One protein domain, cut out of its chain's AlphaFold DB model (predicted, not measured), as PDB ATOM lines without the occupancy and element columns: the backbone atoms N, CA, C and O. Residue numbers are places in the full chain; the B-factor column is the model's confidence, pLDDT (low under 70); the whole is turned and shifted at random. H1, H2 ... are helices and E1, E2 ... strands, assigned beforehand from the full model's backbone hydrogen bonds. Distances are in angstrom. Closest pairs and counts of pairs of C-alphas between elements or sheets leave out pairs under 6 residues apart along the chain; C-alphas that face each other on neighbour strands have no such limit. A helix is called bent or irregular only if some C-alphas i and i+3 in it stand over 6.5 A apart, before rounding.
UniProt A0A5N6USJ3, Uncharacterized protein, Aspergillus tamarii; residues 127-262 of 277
ATOM      1  N   ILE A 127     219.662 174.646 148.836       94.88
ATOM      2  CA  ILE A 127     220.361 175.610 147.980       94.88
ATOM      3  C   ILE A 127     219.917 177.033 148.359       94.88
ATOM      4  O   ILE A 127     218.742 177.298 148.650       94.88
ATOM      5  N   CYS A 128     220.843 177.989 148.376       95.31
ATOM      6  CA  CYS A 128     220.491 179.381 148.640       95.31
ATOM      7  C   CYS A 128     219.508 179.938 147.590       95.31
ATOM      8  O   CYS A 128     219.738 179.853 146.383       95.31
ATOM      9  N   LEU A 129     218.431 180.587 148.051       93.56
ATOM     10  CA  LEU A 129     217.443 181.230 147.172       93.56
ATOM     11  C   LEU A 129     218.012 182.443 146.421       93.56
ATOM     12  O   LEU A 129     217.500 182.823 145.371       93.56
ATOM     13  N   PHE A 130     219.092 183.035 146.934       91.81
ATOM     14  CA  PHE A 130     219.792 184.162 146.323       91.81
ATOM     15  C   PHE A 130     220.893 183.722 145.343       91.81
ATOM     16  O   PHE A 130     221.851 184.460 145.130       91.81
ATOM     17  N   TYR A 131     220.741 182.570 144.674       87.69
ATOM     18  CA  TYR A 131     221.605 182.145 143.551       87.69
ATOM     19  C   TYR A 131     221.775 183.237 142.486       87.69
ATOM     20  O   TYR A 131     222.775 183.319 141.781       87.69
ATOM     21  N   ILE A 132     220.778 184.107 142.389       81.94
ATOM     22  CA  ILE A 132     220.734 185.236 141.483       81.94
ATOM     23  C   ILE A 132     221.735 186.356 141.821       81.94
ATOM     24  O   ILE A 132     222.048 187.196 140.979       81.94
ATOM     25  N   LEU A 133     222.257 186.348 143.047       86.44
ATOM     26  CA  LEU A 133     223.369 187.178 143.505       86.44
ATOM     27  C   LEU A 133     224.716 186.450 143.376       86.44
ATOM     28  O   LEU A 133     225.671 186.837 144.039       86.44
ATOM     29  N   ASP A 134     224.774 185.397 142.554       84.50
ATOM     30  CA  ASP A 134     225.914 184.481 142.407       84.50
ATOM     31  C   ASP A 134     226.246 183.705 143.697       84.50
ATOM     32  O   ASP A 134     227.375 183.289 143.948       84.50
ATOM     33  N   CYS A 135     225.237 183.508 144.552       90.75
ATOM     34  CA  CYS A 135     225.383 182.769 145.797       90.75
ATOM     35  C   CYS A 135     225.108 181.274 145.594       90.75
ATOM     36  O   CYS A 135     223.954 180.849 145.542       90.75
ATOM     37  N   HIS A 136     226.169 180.469 145.572       91.38
ATOM     38  CA  HIS A 136     226.092 179.015 145.359       91.38
ATOM     39  C   HIS A 136     226.205 178.189 146.646       91.38
ATOM     40  O   HIS A 136     226.480 176.995 146.592       91.38
ATOM     41  N   HIS A 137     226.021 178.811 147.813       95.06
ATOM     42  CA  HIS A 137     226.068 178.090 149.083       95.06
ATOM     43  C   HIS A 137     224.930 177.070 149.205       95.06
ATOM     44  O   HIS A 137     223.770 177.354 148.877       95.06
ATOM     45  N   THR A 138     225.288 175.902 149.729       95.62
ATOM     46  CA  THR A 138     224.392 174.788 150.035       95.62
ATOM     47  C   THR A 138     224.535 174.393 151.497       95.62
ATOM     48  O   THR A 138     225.616 174.529 152.069       95.62
ATOM     49  N   PHE A 139     223.455 173.898 152.091       95.81
ATOM     50  CA  PHE A 139     223.392 173.559 153.509       95.81
ATOM     51  C   PHE A 139     222.664 172.231 153.704       95.81
ATOM     52  O   PHE A 139     221.784 171.898 152.914       95.81
ATOM     53  N   ASP A 140     222.984 171.534 154.790       94.50
ATOM     54  CA  ASP A 140     222.281 170.314 155.216       94.50
ATOM     55  C   ASP A 140     221.386 170.564 156.447       94.50
ATOM     56  O   ASP A 140     220.669 169.672 156.897       94.50
ATOM     57  N   ASP A 141     221.437 171.783 156.996       94.50
ATOM     58  CA  ASP A 141     220.667 172.237 158.153       94.50
ATOM     59  C   ASP A 141     219.760 173.414 157.768       94.50
ATOM     60  O   ASP A 141     220.201 174.408 157.176       94.50
ATOM     61  N   VAL A 142     218.479 173.296 158.122       95.25
ATOM     62  CA  VAL A 142     217.438 174.259 157.745       95.25
ATOM     63  C   VAL A 142     217.630 175.619 158.418       95.25
ATOM     64  O   VAL A 142     217.404 176.654 157.788       95.25
ATOM     65  N   GLU A 143     218.088 175.657 159.667       96.62
ATOM     66  CA  GLU A 143     218.232 176.903 160.424       96.62
ATOM     67  C   GLU A 143     219.455 177.702 159.948       96.62
ATOM     68  O   GLU A 143     219.392 178.929 159.800       96.62
ATOM     69  N   GLN A 144     220.544 177.012 159.595       97.62
ATOM     70  CA  GLN A 144     221.693 177.618 158.914       97.62
ATOM     71  C   GLN A 144     221.306 178.176 157.546       97.62
ATOM     72  O   GLN A 144     221.670 179.310 157.221       97.62
ATOM     73  N   TRP A 145     220.530 177.422 156.763       97.38
ATOM     74  CA  TRP A 145     220.031 177.887 155.472       97.38
ATOM     75  C   TRP A 145     219.151 179.135 155.616       97.38
ATOM     76  O   TRP A 145     219.407 180.134 154.940       97.38
ATOM     77  N   LYS A 146     218.169 179.134 156.528       97.44
ATOM     78  CA  LYS A 146     217.304 180.297 156.799       97.44
ATOM     79  C   LYS A 146     218.124 181.527 157.177       97.44
ATOM     80  O   LYS A 146     217.967 182.591 156.576       97.44
ATOM     81  N   THR A 147     219.050 181.364 158.121       97.50
ATOM     82  CA  THR A 147     219.942 182.440 158.572       97.50
ATOM     83  C   THR A 147     220.774 182.990 157.415       97.50
ATOM     84  O   THR A 147     220.875 184.206 157.234       97.50
ATOM     85  N   HIS A 148     221.331 182.108 156.583       97.56
ATOM     86  CA  HIS A 148     222.099 182.504 155.411       97.56
ATOM     87  C   HIS A 148     221.247 183.272 154.395       97.56
ATOM     88  O   HIS A 148     221.664 184.333 153.927       97.56
ATOM     89  N   VAL A 149     220.046 182.786 154.072       96.19
ATOM     90  CA  VAL A 149     219.134 183.460 153.139       96.19
ATOM     91  C   VAL A 149     218.803 184.868 153.633       96.19
ATOM     92  O   VAL A 149     218.875 185.820 152.855       96.19
ATOM     93  N   LEU A 150     218.524 185.034 154.927       96.06
ATOM     94  CA  LEU A 150     218.241 186.345 155.515       96.06
ATOM     95  C   LEU A 150     219.472 187.267 155.558       96.06
ATOM     96  O   LEU A 150     219.329 188.486 155.452       96.06
ATOM     97  N   SER A 151     220.689 186.722 155.631       95.50
ATOM     98  CA  SER A 151     221.920 187.525 155.638       95.50
ATOM     99  C   SER A 151     222.152 188.326 154.345       95.50
ATOM    100  O   SER A 151     222.832 189.355 154.370       95.50
ATOM    101  N   HIS A 152     221.529 187.931 153.224       94.62
ATOM    102  CA  HIS A 152     221.609 188.667 151.953       94.62
ATOM    103  C   HIS A 152     220.977 190.059 152.019       94.62
ATOM    104  O   HIS A 152     221.356 190.943 151.248       94.62
ATOM    105  N   PHE A 153     220.077 190.302 152.974       93.56
ATOM    106  CA  PHE A 153     219.540 191.641 153.232       93.56
ATOM    107  C   PHE A 153     220.534 192.563 153.959       93.56
ATOM    108  O   PHE A 153     220.308 193.772 154.046       93.56
ATOM    109  N   ARG A 154     221.684 192.032 154.402       91.00
ATOM    110  CA  ARG A 154     222.749 192.756 155.107       91.00
ATOM    111  C   ARG A 154     222.202 193.446 156.360       91.00
ATOM    112  O   ARG A 154     221.735 192.788 157.277       91.00
ATOM    113  N   THR A 155     222.267 194.773 156.401       90.81
ATOM    114  CA  THR A 155     221.768 195.612 157.497       90.81
ATOM    115  C   THR A 155     220.332 196.086 157.279       90.81
ATOM    116  O   THR A 155     219.821 196.867 158.077       90.81
ATOM    117  N   HIS A 156     219.698 195.691 156.177       92.31
ATOM    118  CA  HIS A 156     218.330 196.076 155.868       92.31
ATOM    119  C   HIS A 156     217.352 195.011 156.346       92.31
ATOM    120  O   HIS A 156     217.633 193.817 156.309       92.31
ATOM    121  N   GLU A 157     216.175 195.454 156.777       92.25
ATOM    122  CA  GLU A 157     215.093 194.532 157.093       92.25
ATOM    123  C   GLU A 157     214.555 193.892 155.801       92.25
ATOM    124  O   GLU A 157     214.444 194.593 154.797       92.25
ATOM    125  N   PRO A 158     214.202 192.596 155.776       93.44
ATOM    126  CA  PRO A 158     213.554 191.997 154.615       93.44
ATOM    127  C   PRO A 158     212.235 192.710 154.242       93.44
ATOM    128  O   PRO A 158     211.578 193.300 155.104       93.44
ATOM    129  N   PRO A 159     211.792 192.656 152.971       93.38
ATOM    130  CA  PRO A 159     210.475 193.154 152.579       93.38
ATOM    131  C   PRO A 159     209.352 192.534 153.417       93.38
ATOM    132  O   PRO A 159     209.343 191.327 153.629       93.38
ATOM    133  N   ARG A 160     208.328 193.317 153.771       93.25
ATOM    134  CA  ARG A 160     207.157 192.831 154.539       93.25
ATOM    135  C   ARG A 160     206.325 191.755 153.842       93.25
ATOM    136  O   ARG A 160     205.414 191.174 154.427       93.25
ATOM    137  N   THR A 161     206.571 191.553 152.554       94.00
ATOM    138  CA  THR A 161     205.921 190.537 151.737       94.00
ATOM    139  C   THR A 161     206.978 189.671 151.075       94.00
ATOM    140  O   THR A 161     207.914 190.201 150.478       94.00
ATOM    141  N   ALA A 162     206.789 188.360 151.120       94.12
ATOM    142  CA  ALA A 162     207.632 187.374 150.463       94.12
ATOM    143  C   ALA A 162     206.786 186.540 149.494       94.12
ATOM    144  O   ALA A 162     205.619 186.254 149.758       94.12
ATOM    145  N   ARG A 163     207.363 186.149 148.359       94.25
ATOM    146  CA  ARG A 163     206.751 185.211 147.412       94.25
ATOM    147  C   ARG A 163     207.605 183.961 147.338       94.25
ATOM    148  O   ARG A 163     208.831 184.059 147.347       94.25
ATOM    149  N   CYS A 164     206.964 182.803 147.239       94.00
ATOM    150  CA  CYS A 164     207.701 181.573 146.993       94.00
ATOM    151  C   CYS A 164     208.250 181.591 145.551       94.00
ATOM    152  O   CYS A 164     207.478 181.792 144.612       94.00
ATOM    153  N   PRO A 165     209.560 181.363 145.334       91.50
ATOM    154  CA  PRO A 165     210.147 181.370 143.992       91.50
ATOM    155  C   PRO A 165     209.741 180.150 143.143       91.50
ATOM    156  O   PRO A 165     209.961 180.145 141.930       91.50
ATOM    157  N   LEU A 166     209.150 179.130 143.777       91.88
ATOM    158  CA  LEU A 166     208.702 177.877 143.162       91.88
ATOM    159  C   LEU A 166     207.179 177.821 142.956       91.88
ATOM    160  O   LEU A 166     206.706 177.107 142.074       91.88
ATOM    161  N   CYS A 167     206.411 178.608 143.717       92.44
ATOM    162  CA  CYS A 167     204.952 178.657 143.645       92.44
ATOM    163  C   CYS A 167     204.479 180.024 143.115       92.44
ATOM    164  O   CYS A 167     204.493 181.001 143.862       92.44
ATOM    165  N   PRO A 168     203.974 180.122 141.869       84.75
ATOM    166  CA  PRO A 168     203.560 181.398 141.273       84.75
ATOM    167  C   PRO A 168     202.466 182.158 142.047       84.75
ATOM    168  O   PRO A 168     202.372 183.382 141.939       84.75
ATOM    169  N   GLY A 169     201.622 181.437 142.793       86.31
ATOM    170  CA  GLY A 169     200.481 181.997 143.526       86.31
ATOM    171  C   GLY A 169     200.724 182.252 145.014       86.31
ATOM    172  O   GLY A 169     199.940 182.973 145.626       86.31
ATOM    173  N   GLU A 170     201.791 181.704 145.597       94.00
ATOM    174  CA  GLU A 170     201.990 181.735 147.048       94.00
ATOM    175  C   GLU A 170     202.704 183.016 147.481       94.00
ATOM    176  O   GLU A 170     203.840 183.305 147.082       94.00
ATOM    177  N   ARG A 171     202.018 183.795 148.324       95.06
ATOM    178  CA  ARG A 171     202.515 185.046 148.895       95.06
ATOM    179  C   ARG A 171     202.262 185.069 150.394       95.06
ATOM    180  O   ARG A 171     201.167 184.788 150.868       95.06
ATOM    181  N   PHE A 172     203.272 185.529 151.110       96.06
ATOM    182  CA  PHE A 172     203.299 185.651 152.554       96.06
ATOM    183  C   PHE A 172     203.484 187.121 152.910       96.06
ATOM    184  O   PHE A 172     204.262 187.829 152.270       96.06
ATOM    185  N   SER A 173     202.762 187.596 153.915       96.19
ATOM    186  CA  SER A 173     202.899 188.945 154.461       96.19
ATOM    187  C   SER A 173     203.143 188.873 155.959       96.19
ATOM    188  O   SER A 173     202.696 187.922 156.606       96.19
ATOM    189  N   ASP A 174     203.807 189.890 156.499       96.50
ATOM    190  CA  ASP A 174     203.966 190.053 157.942       96.50
ATOM    191  C   ASP A 174     202.609 190.017 158.653       96.50
ATOM    192  O   ASP A 174     201.630 190.631 158.213       96.50
ATOM    193  N   THR A 175     202.569 189.306 159.772       94.25
ATOM    194  CA  THR A 175     201.472 189.333 160.738       94.25
ATOM    195  C   THR A 175     201.971 189.946 162.048       94.25
ATOM    196  O   THR A 175     203.142 190.302 162.174       94.25
ATOM    197  N   ALA A 176     201.089 190.092 163.040       92.44
ATOM    198  CA  ALA A 176     201.492 190.560 164.368       92.44
ATOM    199  C   ALA A 176     202.480 189.605 165.069       92.44
ATOM    200  O   ALA A 176     203.234 190.033 165.936       92.44
ATOM    201  N   GLU A 177     202.465 188.326 164.690       92.00
ATOM    202  CA  GLU A 177     203.159 187.243 165.392       92.00
ATOM    203  C   GLU A 177     204.371 186.712 164.614       92.00
ATOM    204  O   GLU A 177     205.294 186.179 165.224       92.00
ATOM    205  N   GLN A 178     204.397 186.854 163.282       93.00
ATOM    206  CA  GLN A 178     205.433 186.249 162.443       93.00
ATOM    207  C   GLN A 178     205.723 187.076 161.185       93.00
ATOM    208  O   GLN A 178     204.808 187.620 160.553       93.00
ATOM    209  N   LYS A 179     206.997 187.139 160.777       95.75
ATOM    210  CA  LYS A 179     207.390 187.820 159.537       95.75
ATOM    211  C   LYS A 179     207.014 186.984 158.315       95.75
ATOM    212  O   LYS A 179     207.066 185.753 158.331       95.75
ATOM    213  N   GLY A 180     206.673 187.656 157.217       95.75
ATOM    214  CA  GLY A 180     206.311 187.006 155.958       95.75
ATOM    215  C   GLY A 180     207.450 186.161 155.380       95.75
ATOM    216  O   GLY A 180     207.190 185.121 154.781       95.75
ATOM    217  N   TRP A 181     208.704 186.572 155.594       96.56
ATOM    218  CA  TRP A 181     209.882 185.813 155.163       96.56
ATOM    219  C   TRP A 181     210.055 184.503 155.919       96.56
ATOM    220  O   TRP A 181     210.287 183.492 155.268       96.56
ATOM    221  N   ASP A 182     209.866 184.492 157.238       96.62
ATOM    222  CA  ASP A 182     209.972 183.264 158.035       96.62
ATOM    223  C   ASP A 182     208.952 182.231 157.539       96.62
ATOM    224  O   ASP A 182     209.310 181.109 157.190       96.62
ATOM    225  N   ARG A 183     207.698 182.665 157.341       97.31
ATOM    226  CA  ARG A 183     206.625 181.822 156.786       97.31
ATOM    227  C   ARG A 183     206.935 181.300 155.384       97.31
ATOM    228  O   ARG A 183     206.603 180.161 155.065       97.31
ATOM    229  N   MET A 184     207.535 182.133 154.536       96.69
ATOM    230  CA  MET A 184     207.925 181.733 153.186       96.69
ATOM    231  C   MET A 184     209.060 180.704 153.214       96.69
ATOM    232  O   MET A 184     208.999 179.732 152.467       96.69
ATOM    233  N   LEU A 185     210.062 180.874 154.080       97.12
ATOM    234  CA  LEU A 185     211.175 179.928 154.201       97.12
ATOM    235  C   LEU A 185     210.725 178.590 154.794       97.12
ATOM    236  O   LEU A 185     211.121 177.550 154.275       97.12
ATOM    237  N   ASP A 186     209.844 178.609 155.797       97.19
ATOM    238  CA  ASP A 186     209.208 177.400 156.336       97.19
ATOM    239  C   ASP A 186     208.394 176.672 155.254       97.19
ATOM    240  O   ASP A 186     208.473 175.452 155.110       97.19
ATOM    241  N   HIS A 187     207.645 177.421 154.436       97.19
ATOM    242  CA  HIS A 187     206.941 176.859 153.287       97.19
ATOM    243  C   HIS A 187     207.912 176.226 152.283       97.19
ATOM    244  O   HIS A 187     207.656 175.124 151.810       97.19
ATOM    245  N   VAL A 188     209.023 176.893 151.955       96.44
ATOM    246  CA  VAL A 188     210.006 176.367 150.999       96.44
ATOM    247  C   VAL A 188     210.677 175.093 151.507       96.44
ATOM    248  O   VAL A 188     210.833 174.144 150.739       96.44
ATOM    249  N   ASP A 189     211.011 175.036 152.791       95.94
ATOM    250  CA  ASP A 189     211.517 173.823 153.426       95.94
ATOM    251  C   ASP A 189     210.519 172.659 153.284       95.94
ATOM    252  O   ASP A 189     210.789 171.677 152.589       95.94
ATOM    253  N   VAL A 190     209.318 172.805 153.846       95.94
ATOM    254  CA  VAL A 190     208.341 171.706 153.955       95.94
ATOM    255  C   VAL A 190     207.713 171.331 152.608       95.94
ATOM    256  O   VAL A 190     207.486 170.153 152.314       95.94
ATOM    257  N   ALA A 191     207.379 172.318 151.776       95.88
ATOM    258  CA  ALA A 191     206.649 172.077 150.534       95.88
ATOM    259  C   ALA A 191     207.560 171.686 149.364       95.88
ATOM    260  O   ALA A 191     207.071 171.037 148.433       95.88
ATOM    261  N   HIS A 192     208.846 172.054 149.407       95.12
ATOM    262  CA  HIS A 192     209.764 171.872 148.284       95.12
ATOM    263  C   HIS A 192     211.002 171.051 148.653       95.12
ATOM    264  O   HIS A 192     211.148 169.944 148.126       95.12
ATOM    265  N   TYR A 193     211.861 171.523 149.562       94.75
ATOM    266  CA  TYR A 193     213.127 170.833 149.852       94.75
ATOM    267  C   TYR A 193     212.925 169.455 150.474       94.75
ATOM    268  O   TYR A 193     213.512 168.479 149.997       94.75
ATOM    269  N   GLN A 194     212.012 169.335 151.439       93.88
ATOM    270  CA  GLN A 194     211.689 168.048 152.058       93.88
ATOM    271  C   GLN A 194     211.087 167.035 151.073       93.88
ATOM    272  O   GLN A 194     211.130 165.826 151.285       93.88
ATOM    273  N   ARG A 195     210.565 167.519 149.940       91.81
ATOM    274  CA  ARG A 195     210.023 166.694 148.853       91.81
ATOM    275  C   ARG A 195     211.032 166.428 147.734       91.81
ATOM    276  O   ARG A 195     210.652 165.885 146.701       91.81
ATOM    277  N   GLY A 196     212.290 166.834 147.911       90.75
ATOM    278  CA  GLY A 196     213.357 166.663 146.924       90.75
ATOM    279  C   GLY A 196     213.234 167.576 145.701       90.75
ATOM    280  O   GLY A 196     213.860 167.306 144.677       90.75
ATOM    281  N   GLN A 197     212.423 168.637 145.771       91.88
ATOM    282  CA  GLN A 197     212.354 169.612 144.684       91.88
ATOM    283  C   GLN A 197     213.595 170.504 144.685       91.88
ATOM    284  O   GLN A 197     214.121 170.874 145.733       91.88
ATOM    285  N   THR A 198     214.050 170.864 143.488       90.00
ATOM    286  CA  THR A 198     215.185 171.766 143.283       90.00
ATOM    287  C   THR A 198     214.697 173.171 142.937       90.00
ATOM    288  O   THR A 198     213.509 173.406 142.717       90.00
ATOM    289  N   LEU A 199     215.630 174.119 142.831       91.25
ATOM    290  CA  LEU A 199     215.330 175.466 142.345       91.25
ATOM    291  C   LEU A 199     215.096 175.534 140.828       91.25
ATOM    292  O   LEU A 199     214.848 176.624 140.313       91.25
ATOM    293  N   ALA A 200     215.156 174.413 140.103       89.12
ATOM    294  CA  ALA A 200     215.025 174.389 138.652       89.12
ATOM    295  C   ALA A 200     213.689 174.998 138.205       89.12
ATOM    296  O   ALA A 200     212.613 174.587 138.633       89.12
ATOM    297  N   GLY A 201     213.751 176.000 137.327       84.81
ATOM    298  CA  GLY A 201     212.557 176.697 136.850       84.81
ATOM    299  C   GLY A 201     212.029 177.768 137.804       84.81
ATOM    300  O   GLY A 201     211.056 178.441 137.453       84.81
ATOM    301  N   SER A 202     212.673 177.971 138.957       87.75
ATOM    302  CA  SER A 202     212.363 179.093 139.839       87.75
ATOM    303  C   SER A 202     212.560 180.421 139.116       87.75
ATOM    304  O   SER A 202     213.434 180.583 138.255       87.75
ATOM    305  N   ARG A 203     211.696 181.384 139.443       74.62
ATOM    306  CA  ARG A 203     211.751 182.725 138.862       74.62
ATOM    307  C   ARG A 203     212.048 183.741 139.954       74.62
ATOM    308  O   ARG A 203     211.375 183.723 140.985       74.62
ATOM    309  N   PRO A 204     212.999 184.657 139.729       74.25
ATOM    310  CA  PRO A 204     213.215 185.739 140.665       74.25
ATOM    311  C   PRO A 204     212.004 186.670 140.680       74.25
ATOM    312  O   PRO A 204     211.493 187.084 139.635       74.25
ATOM    313  N   ASP A 205     211.528 186.980 141.882       84.06
ATOM    314  CA  ASP A 205     210.403 187.883 142.086       84.06
ATOM    315  C   ASP A 205     210.808 189.318 141.728       84.06
ATOM    316  O   ASP A 205     211.691 189.901 142.354       84.06
ATOM    317  N   PHE A 206     210.139 189.907 140.735       83.25
ATOM    318  CA  PHE A 206     210.410 191.273 140.293       83.25
ATOM    319  C   PHE A 206     210.319 192.292 141.440       83.25
ATOM    320  O   PHE A 206     211.123 193.225 141.496       83.25
ATOM    321  N   GLU A 207     209.381 192.113 142.376       88.31
ATOM    322  CA  GLU A 207     209.245 193.019 143.520       88.31
ATOM    323  C   GLU A 207     210.454 192.925 144.459       88.31
ATOM    324  O   GLU A 207     210.997 193.960 144.866       88.31
ATOM    325  N   LEU A 208     210.925 191.704 144.738       90.25
ATOM    326  CA  LEU A 208     212.163 191.462 145.479       90.25
ATOM    327  C   LEU A 208     213.361 192.094 144.766       90.25
ATOM    328  O   LEU A 208     214.133 192.825 145.381       90.25
ATOM    329  N   MET A 209     213.494 191.891 143.455       89.00
ATOM    330  CA  MET A 209     214.585 192.482 142.678       89.00
ATOM    331  C   MET A 209     214.593 194.011 142.770       89.00
ATOM    332  O   MET A 209     215.630 194.631 143.017       89.00
ATOM    333  N   GLN A 210     213.426 194.635 142.596       88.94
ATOM    334  CA  GLN A 210     213.275 196.084 142.687       88.94
ATOM    335  C   GLN A 210     213.584 196.593 144.100       88.94
ATOM    336  O   GLN A 210     214.090 197.706 144.264       88.94
ATOM    337  N   TYR A 211     213.263 195.814 145.131       92.06
ATOM    338  CA  TYR A 211     213.600 196.129 146.514       92.06
ATOM    339  C   TYR A 211     215.117 196.131 146.745       92.06
ATOM    340  O   TYR A 211     215.664 197.149 147.173       92.06
ATOM    341  N   LEU A 212     215.806 195.047 146.374       91.81
ATOM    342  CA  LEU A 212     217.262 194.922 146.519       91.81
ATOM    343  C   LEU A 212     218.005 196.038 145.771       91.81
ATOM    344  O   LEU A 212     218.978 196.597 146.282       91.81
ATOM    345  N   TYR A 213     217.529 196.396 144.574       90.88
ATOM    346  CA  TYR A 213     218.112 197.475 143.779       90.88
ATOM    347  C   TYR A 213     217.919 198.849 144.434       90.88
ATOM    348  O   TYR A 213     218.865 199.638 144.514       90.88
ATOM    349  N   ARG A 214     216.714 199.141 144.948       91.00
ATOM    350  CA  ARG A 214     216.420 200.407 145.645       91.00
ATOM    351  C   ARG A 214     217.312 200.616 146.866       91.00
ATOM    352  O   ARG A 214     217.729 201.742 147.113       91.00
ATOM    353  N   LEU A 215     217.637 199.539 147.578       91.88
ATOM    354  CA  LEU A 215     218.528 199.572 148.738       91.88
ATOM    355  C   LEU A 215     220.018 199.489 148.393       91.88
ATOM    356  O   LEU A 215     220.845 199.465 149.297       91.88
ATOM    357  N   ARG A 216     220.384 199.460 147.104       90.75
ATOM    358  CA  ARG A 216     221.779 199.320 146.643       90.75
ATOM    359  C   ARG A 216     222.471 198.048 147.153       90.75
ATOM    360  O   ARG A 216     223.697 197.994 147.209       90.75
ATOM    361  N   ILE A 217     221.696 197.010 147.474       90.62
ATOM    362  CA  ILE A 217     222.230 195.672 147.763       90.62
ATOM    363  C   ILE A 217     222.773 195.060 146.467       90.62
ATOM    364  O   ILE A 217     223.837 194.440 146.484       90.62
ATOM    365  N   ILE A 218     222.083 195.320 145.347       89.62
ATOM    366  CA  ILE A 218     222.506 194.946 143.993       89.62
ATOM    367  C   ILE A 218     222.758 196.165 143.103       89.62
ATOM    368  O   ILE A 218     222.120 197.214 143.248       89.62
ATOM    369  N   SER A 219     223.682 196.014 142.154       87.12
ATOM    370  CA  SER A 219     223.999 197.026 141.145       87.12
ATOM    371  C   SER A 219     222.959 197.074 140.018       87.12
ATOM    372  O   SER A 219     222.095 196.204 139.895       87.12
ATOM    373  N   VAL A 220     223.048 198.101 139.165       85.06
ATOM    374  CA  VAL A 220     222.229 198.190 137.944       85.06
ATOM    375  C   VAL A 220     222.481 196.985 137.040       85.06
ATOM    376  O   VAL A 220     221.535 196.438 136.484       85.06
ATOM    377  N   ASP A 221     223.735 196.569 136.891       83.69
ATOM    378  CA  ASP A 221     224.089 195.487 135.972       83.69
ATOM    379  C   ASP A 221     223.641 194.131 136.509       83.69
ATOM    380  O   ASP A 221     223.064 193.352 135.756       83.69
ATOM    381  N   GLN A 222     223.753 193.907 137.823       85.50
ATOM    382  CA  GLN A 222     223.119 192.759 138.473       85.50
ATOM    383  C   GLN A 222     221.612 192.789 138.224       85.50
ATOM    384  O   GLN A 222     221.075 191.857 137.641       85.50
ATOM    385  N   PHE A 223     220.932 193.899 138.519       84.44
ATOM    386  CA  PHE A 223     219.494 194.021 138.276       84.44
ATOM    387  C   PHE A 223     219.085 193.728 136.819       84.44
ATOM    388  O   PHE A 223     217.985 193.225 136.603       84.44
ATOM    389  N   LYS A 224     219.932 194.010 135.817       82.62
ATOM    390  CA  LYS A 224     219.684 193.643 134.408       82.62
ATOM    391  C   LYS A 224     219.850 192.146 134.155       82.62
ATOM    392  O   LYS A 224     218.952 191.548 133.571       82.62
ATOM    393  N   VAL A 225     220.960 191.554 134.602       81.00
ATOM    394  CA  VAL A 225     221.266 190.119 134.417       81.00
ATOM    395  C   VAL A 225     220.154 189.249 134.990       81.00
ATOM    396  O   VAL A 225     219.724 188.281 134.376       81.00
ATOM    397  N   MET A 226     219.619 189.654 136.135       80.88
ATOM    398  CA  MET A 226     218.538 188.968 136.831       80.88
ATOM    399  C   MET A 226     217.212 188.887 136.049       80.88
ATOM    400  O   MET A 226     216.315 188.141 136.429       80.88
ATOM    401  N   GLN A 227     217.062 189.672 134.981       80.06
ATOM    402  CA  GLN A 227     215.879 189.668 134.116       80.06
ATOM    403  C   GLN A 227     216.026 188.719 132.922       80.06
ATOM    404  O   GLN A 227     215.067 188.524 132.174       80.06
ATOM    405  N   LEU A 228     217.222 188.163 132.727       81.88
ATOM    406  CA  LEU A 228     217.523 187.188 131.689       81.88
ATOM    407  C   LEU A 228     217.282 185.765 132.224       81.88
ATOM    408  O   LEU A 228     217.368 185.537 133.433       81.88
ATOM    409  N   PRO A 229     216.989 184.787 131.348       81.31
ATOM    410  CA  PRO A 229     216.900 183.393 131.750       81.31
ATOM    411  C   PRO A 229     218.217 182.911 132.382       81.31
ATOM    412  O   PRO A 229     219.284 183.186 131.815       81.31
ATOM    413  N   PRO A 230     218.168 182.176 133.509       82.94
ATOM    414  CA  PRO A 230     219.352 181.617 134.149       82.94
ATOM    415  C   PRO A 230     220.245 180.844 133.161       82.94
ATOM    416  O   PRO A 230     219.740 180.139 132.280       82.94
ATOM    417  N   PRO A 231     221.583 180.969 133.271       83.69
ATOM    418  CA  PRO A 231     222.511 180.162 132.485       83.69
ATOM    419  C   PRO A 231     222.424 178.677 132.876       83.69
ATOM    420  O   PRO A 231     222.003 178.386 133.993       83.69
ATOM    421  N   PRO A 232     222.886 177.738 132.028       86.50
ATOM    422  CA  PRO A 232     222.890 176.301 132.336       86.50
ATOM    423  C   PRO A 232     223.619 175.902 133.626       86.50
ATOM    424  O   PRO A 232     223.328 174.859 134.196       86.50
ATOM    425  N   SER A 233     224.555 176.731 134.093       86.12
ATOM    426  CA  SER A 233     225.265 176.547 135.363       86.12
ATOM    427  C   SER A 233     224.458 176.966 136.597       86.12
ATOM    428  O   SER A 233     224.879 176.707 137.719       86.12
ATOM    429  N   SER A 234     223.329 177.654 136.417       87.50
ATOM    430  CA  SER A 234     222.518 178.161 137.518       87.50
ATOM    431  C   SER A 234     221.625 177.064 138.103       87.50
ATOM    432  O   SER A 234     220.982 176.344 137.338       87.50
ATOM    433  N   PRO A 235     221.448 177.013 139.436       88.62
ATOM    434  CA  PRO A 235     220.483 176.115 140.075       88.62
ATOM    435  C   PRO A 235     219.035 176.302 139.599       88.62
ATOM    436  O   PRO A 235     218.221 175.393 139.727       88.62
ATOM    437  N   ALA A 236     218.704 177.476 139.052       88.56
ATOM    438  CA  ALA A 236     217.377 177.770 138.521       88.56
ATOM    439  C   ALA A 236     217.198 177.446 137.039       88.56
ATOM    440  O   ALA A 236     216.108 177.643 136.488       88.56
ATOM    441  N   TYR A 237     218.249 176.952 136.387       89.19
ATOM    442  CA  TYR A 237     218.170 176.526 135.005       89.19
ATOM    443  C   TYR A 237     217.100 175.451 134.826       89.19
ATOM    444  O   TYR A 237     216.992 174.502 135.600       89.19
ATOM    445  N   HIS A 238     216.314 175.592 133.765       88.62
ATOM    446  CA  HIS A 238     215.401 174.552 133.330       88.62
ATOM    447  C   HIS A 238     215.288 174.575 131.810       88.62
ATOM    448  O   HIS A 238     215.136 175.638 131.204       88.62
ATOM    449  N   ARG A 239     215.306 173.394 131.186       87.44
ATOM    450  CA  ARG A 239     215.341 173.242 129.723       87.44
ATOM    451  C   ARG A 239     214.165 173.911 129.004       87.44
ATOM    452  O   ARG A 239     214.312 174.382 127.884       87.44
ATOM    453  N   SER A 240     213.006 174.026 129.657       85.44
ATOM    454  CA  SER A 240     211.846 174.744 129.093       85.44
ATOM    455  C   SER A 240     212.115 176.225 128.790       85.44
ATOM    456  O   SER A 240     211.339 176.846 128.070       85.44
ATOM    457  N   GLN A 241     213.199 176.797 129.321       81.50
ATOM    458  CA  GLN A 241     213.603 178.181 129.089       81.50
ATOM    459  C   GLN A 241     214.519 178.342 127.864       81.50
ATOM    460  O   GLN A 241     214.762 179.473 127.443       81.50
ATOM    461  N   GLU A 242     214.996 177.249 127.254       83.50
ATOM    462  CA  GLU A 242     215.854 177.296 126.059       83.50
ATOM    463  C   GLU A 242     215.235 178.084 124.892       83.50
ATOM    464  O   GLU A 242     215.940 178.922 124.329       83.50
ATOM    465  N   PRO A 243     213.935 177.941 124.554       83.25
ATOM    466  CA  PRO A 243     213.326 178.747 123.495       83.25
ATOM    467  C   PRO A 243     213.335 180.248 123.812       83.25
ATOM    468  O   PRO A 243     213.516 181.074 122.922       83.25
ATOM    469  N   VAL A 244     213.158 180.621 125.085       78.25
ATOM    470  CA  VAL A 244     213.217 182.025 125.524       78.25
ATOM    471  C   VAL A 244     214.644 182.547 125.391       78.25
ATOM    472  O   VAL A 244     214.846 183.635 124.862       78.25
ATOM    473  N   ARG A 245     215.634 181.750 125.802       75.62
ATOM    474  CA  ARG A 245     217.056 182.085 125.692       75.62
ATOM    475  C   ARG A 245     217.513 182.226 124.238       75.62
ATOM    476  O   ARG A 245     218.255 183.148 123.943       75.62
ATOM    477  N   ALA A 246     217.046 181.361 123.337       78.38
ATOM    478  CA  ALA A 246     217.355 181.435 121.907       78.38
ATOM    479  C   ALA A 246     216.723 182.662 121.217       78.38
ATOM    480  O   ALA A 246     217.268 183.167 120.239       78.38
ATOM    481  N   ASN A 247     215.584 183.146 121.730       71.44
ATOM    482  CA  ASN A 247     214.871 184.313 121.197       71.44
ATOM    483  C   ASN A 247     215.365 185.654 121.758       71.44
ATOM    484  O   ASN A 247     215.127 186.700 121.150       71.44
ATOM    485  N   ILE A 248     216.035 185.652 122.913       66.56
ATOM    486  CA  ILE A 248     216.777 186.814 123.400       66.56
ATOM    487  C   ILE A 248     218.018 186.898 122.515       66.56
ATOM    488  O   ILE A 248     218.962 186.132 122.676       66.56
ATOM    489  N   GLY A 249     217.960 187.751 121.488       57.44
ATOM    490  CA  GLY A 249     219.067 187.928 120.551       57.44
ATOM    491  C   GLY A 249     220.373 188.304 121.261       57.44
ATOM    492  O   GLY A 249     220.389 188.609 122.444       57.44
ATOM    493  N   SER A 250     221.477 188.366 120.511       52.97
ATOM    494  CA  SER A 250     222.827 188.689 121.024       52.97
ATOM    495  C   SER A 250     222.948 190.004 121.825       52.97
ATOM    496  O   SER A 250     224.014 190.281 122.371       52.97
ATOM    497  N   SER A 251     221.904 190.837 121.868       51.50
ATOM    498  CA  SER A 251     221.823 191.973 122.778       51.50
ATOM    499  C   SER A 251     221.159 191.491 124.066       51.50
ATOM    500  O   SER A 251     219.947 191.277 124.074       51.50
ATOM    501  N   ASP A 252     221.943 191.346 125.138       59.34
ATOM    502  CA  ASP A 252     221.495 191.138 126.528       59.34
ATOM    503  C   ASP A 252     220.691 192.354 127.043       59.34
ATOM    504  O   ASP A 252     220.992 192.970 128.071       59.34
ATOM    505  N   GLU A 253     219.679 192.787 126.291       57.22
ATOM    506  CA  GLU A 253     218.874 193.937 126.646       57.22
ATOM    507  C   GLU A 253     217.812 193.492 127.661       57.22
ATOM    508  O   GLU A 253     217.007 192.600 127.377       57.22
ATOM    509  N   PRO A 254     217.795 194.090 128.863       58.38
ATOM    510  CA  PRO A 254     216.918 193.667 129.947       58.38
ATOM    511  C   PRO A 254     215.439 193.803 129.558       58.38
ATOM    512  O   PRO A 254     215.029 194.782 128.924       58.38
ATOM    513  N   TYR A 255     214.619 192.855 130.019       52.97
ATOM    514  CA  TYR A 255     213.159 192.858 129.843       52.97
ATOM    515  C   TYR A 255     212.502 194.150 130.378       52.97
ATOM    516  O   TYR A 255     211.567 194.699 129.798       52.97
ATOM    517  N   CYS A 256     213.057 194.689 131.455       57.62
ATOM    518  CA  CYS A 256     212.727 195.935 132.123       57.62
ATOM    519  C   CYS A 256     213.869 196.939 131.889       57.62
ATOM    520  O   CYS A 256     214.688 197.236 132.763       57.62
ATOM    521  N   ALA A 257     213.947 197.467 130.669       58.12
ATOM    522  CA  ALA A 257     214.736 198.667 130.424       58.12
ATOM    523  C   ALA A 257     214.081 199.849 131.165       58.12
ATOM    524  O   ALA A 257     212.852 199.980 131.113       58.12
ATOM    525  N   PRO A 258     214.860 200.740 131.809       56.91
ATOM    526  CA  PRO A 258     214.326 201.967 132.383       56.91
ATOM    527  C   PRO A 258     213.437 202.678 131.364       56.91
ATOM    528  O   PRO A 258     213.835 202.864 130.205       56.91
ATOM    529  N   TYR A 259     212.222 203.047 131.778       58.62
ATOM    530  CA  TYR A 259     211.304 203.767 130.907       58.62
ATOM    531  C   TYR A 259     212.008 205.022 130.387       58.62
ATOM    532  O   TYR A 259     212.374 205.917 131.146       58.62
ATOM    533  N   SER A 260     212.216 205.080 129.076       70.25
ATOM    534  CA  SER A 260     212.728 206.264 128.406       70.25
ATOM    535  C   SER A 260     211.713 206.685 127.362       70.25
ATOM    536  O   SER A 260     211.462 205.981 126.382       70.25
ATOM    537  N   ARG A 261     211.150 207.882 127.558       69.38
ATOM    538  CA  ARG A 261     210.183 208.499 126.638       69.38
ATOM    539  C   ARG A 261     210.690 208.486 125.191       69.38
ATOM    540  O   ARG A 261     209.924 208.254 124.265       69.38
ATOM    541  N   ARG A 262     212.007 208.645 125.001       71.44
ATOM    542  CA  ARG A 262     212.683 208.569 123.696       71.44
ATOM    543  C   ARG A 262     212.638 207.166 123.071       71.44
ATOM    544  O   ARG A 262     212.400 207.050 121.873       71.44
TER     545      ARG A 262
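This is residues 127 to 262 of the 277 residues of an uncharacterized protein of Aspergillus tamarii (UniProt A0A5N6USJ3). Little regular structure here: H2 packs on the small hairpin E1-E2 at one end, beside H1; loops lead to the helical hairpin H3-H4, and H5 with a tail makes the far end. Named elements, mostly helix, hold 52 of 136 printed residues, in order H1 E1 E2 H2 H3 H4 H5; compact, radius of gyration of the C-alphas 15.5 A, spans 47 by 33 by 26 A.

Find C-alpha 142 at (217.438, 174.259, 157.745); there H1, 142 to 151, begins, 14.2 A long. Next come E1, 161 to 163, E2, 171 to 173, H2, 180 to 191, 15.9 A, H3, 206 to 214, and H4, 220 to 225. H5, 239 to 247, is irregular, with C-alphas 240 and 243 7.0 A apart, and ends at C-alpha 247 at (214.871, 184.313, 121.197).

In antiparallel E1 and E2, N 162 and O 172 are within hydrogen-bond range, 2.8 A. H2 and E2 come closest at C-alphas 180 and 173, 4.2 A. H3 and H4 touch, closest at C-alphas 213 and 223, 6.6 A. O i to N i+4 pairs are within range throughout H1 to H4, 3 of 5 in H5.

The printed part has no cut; links H2 to H3 and H4 to H5 are long. Residues 248 to 259 and 261 have pLDDT under 70.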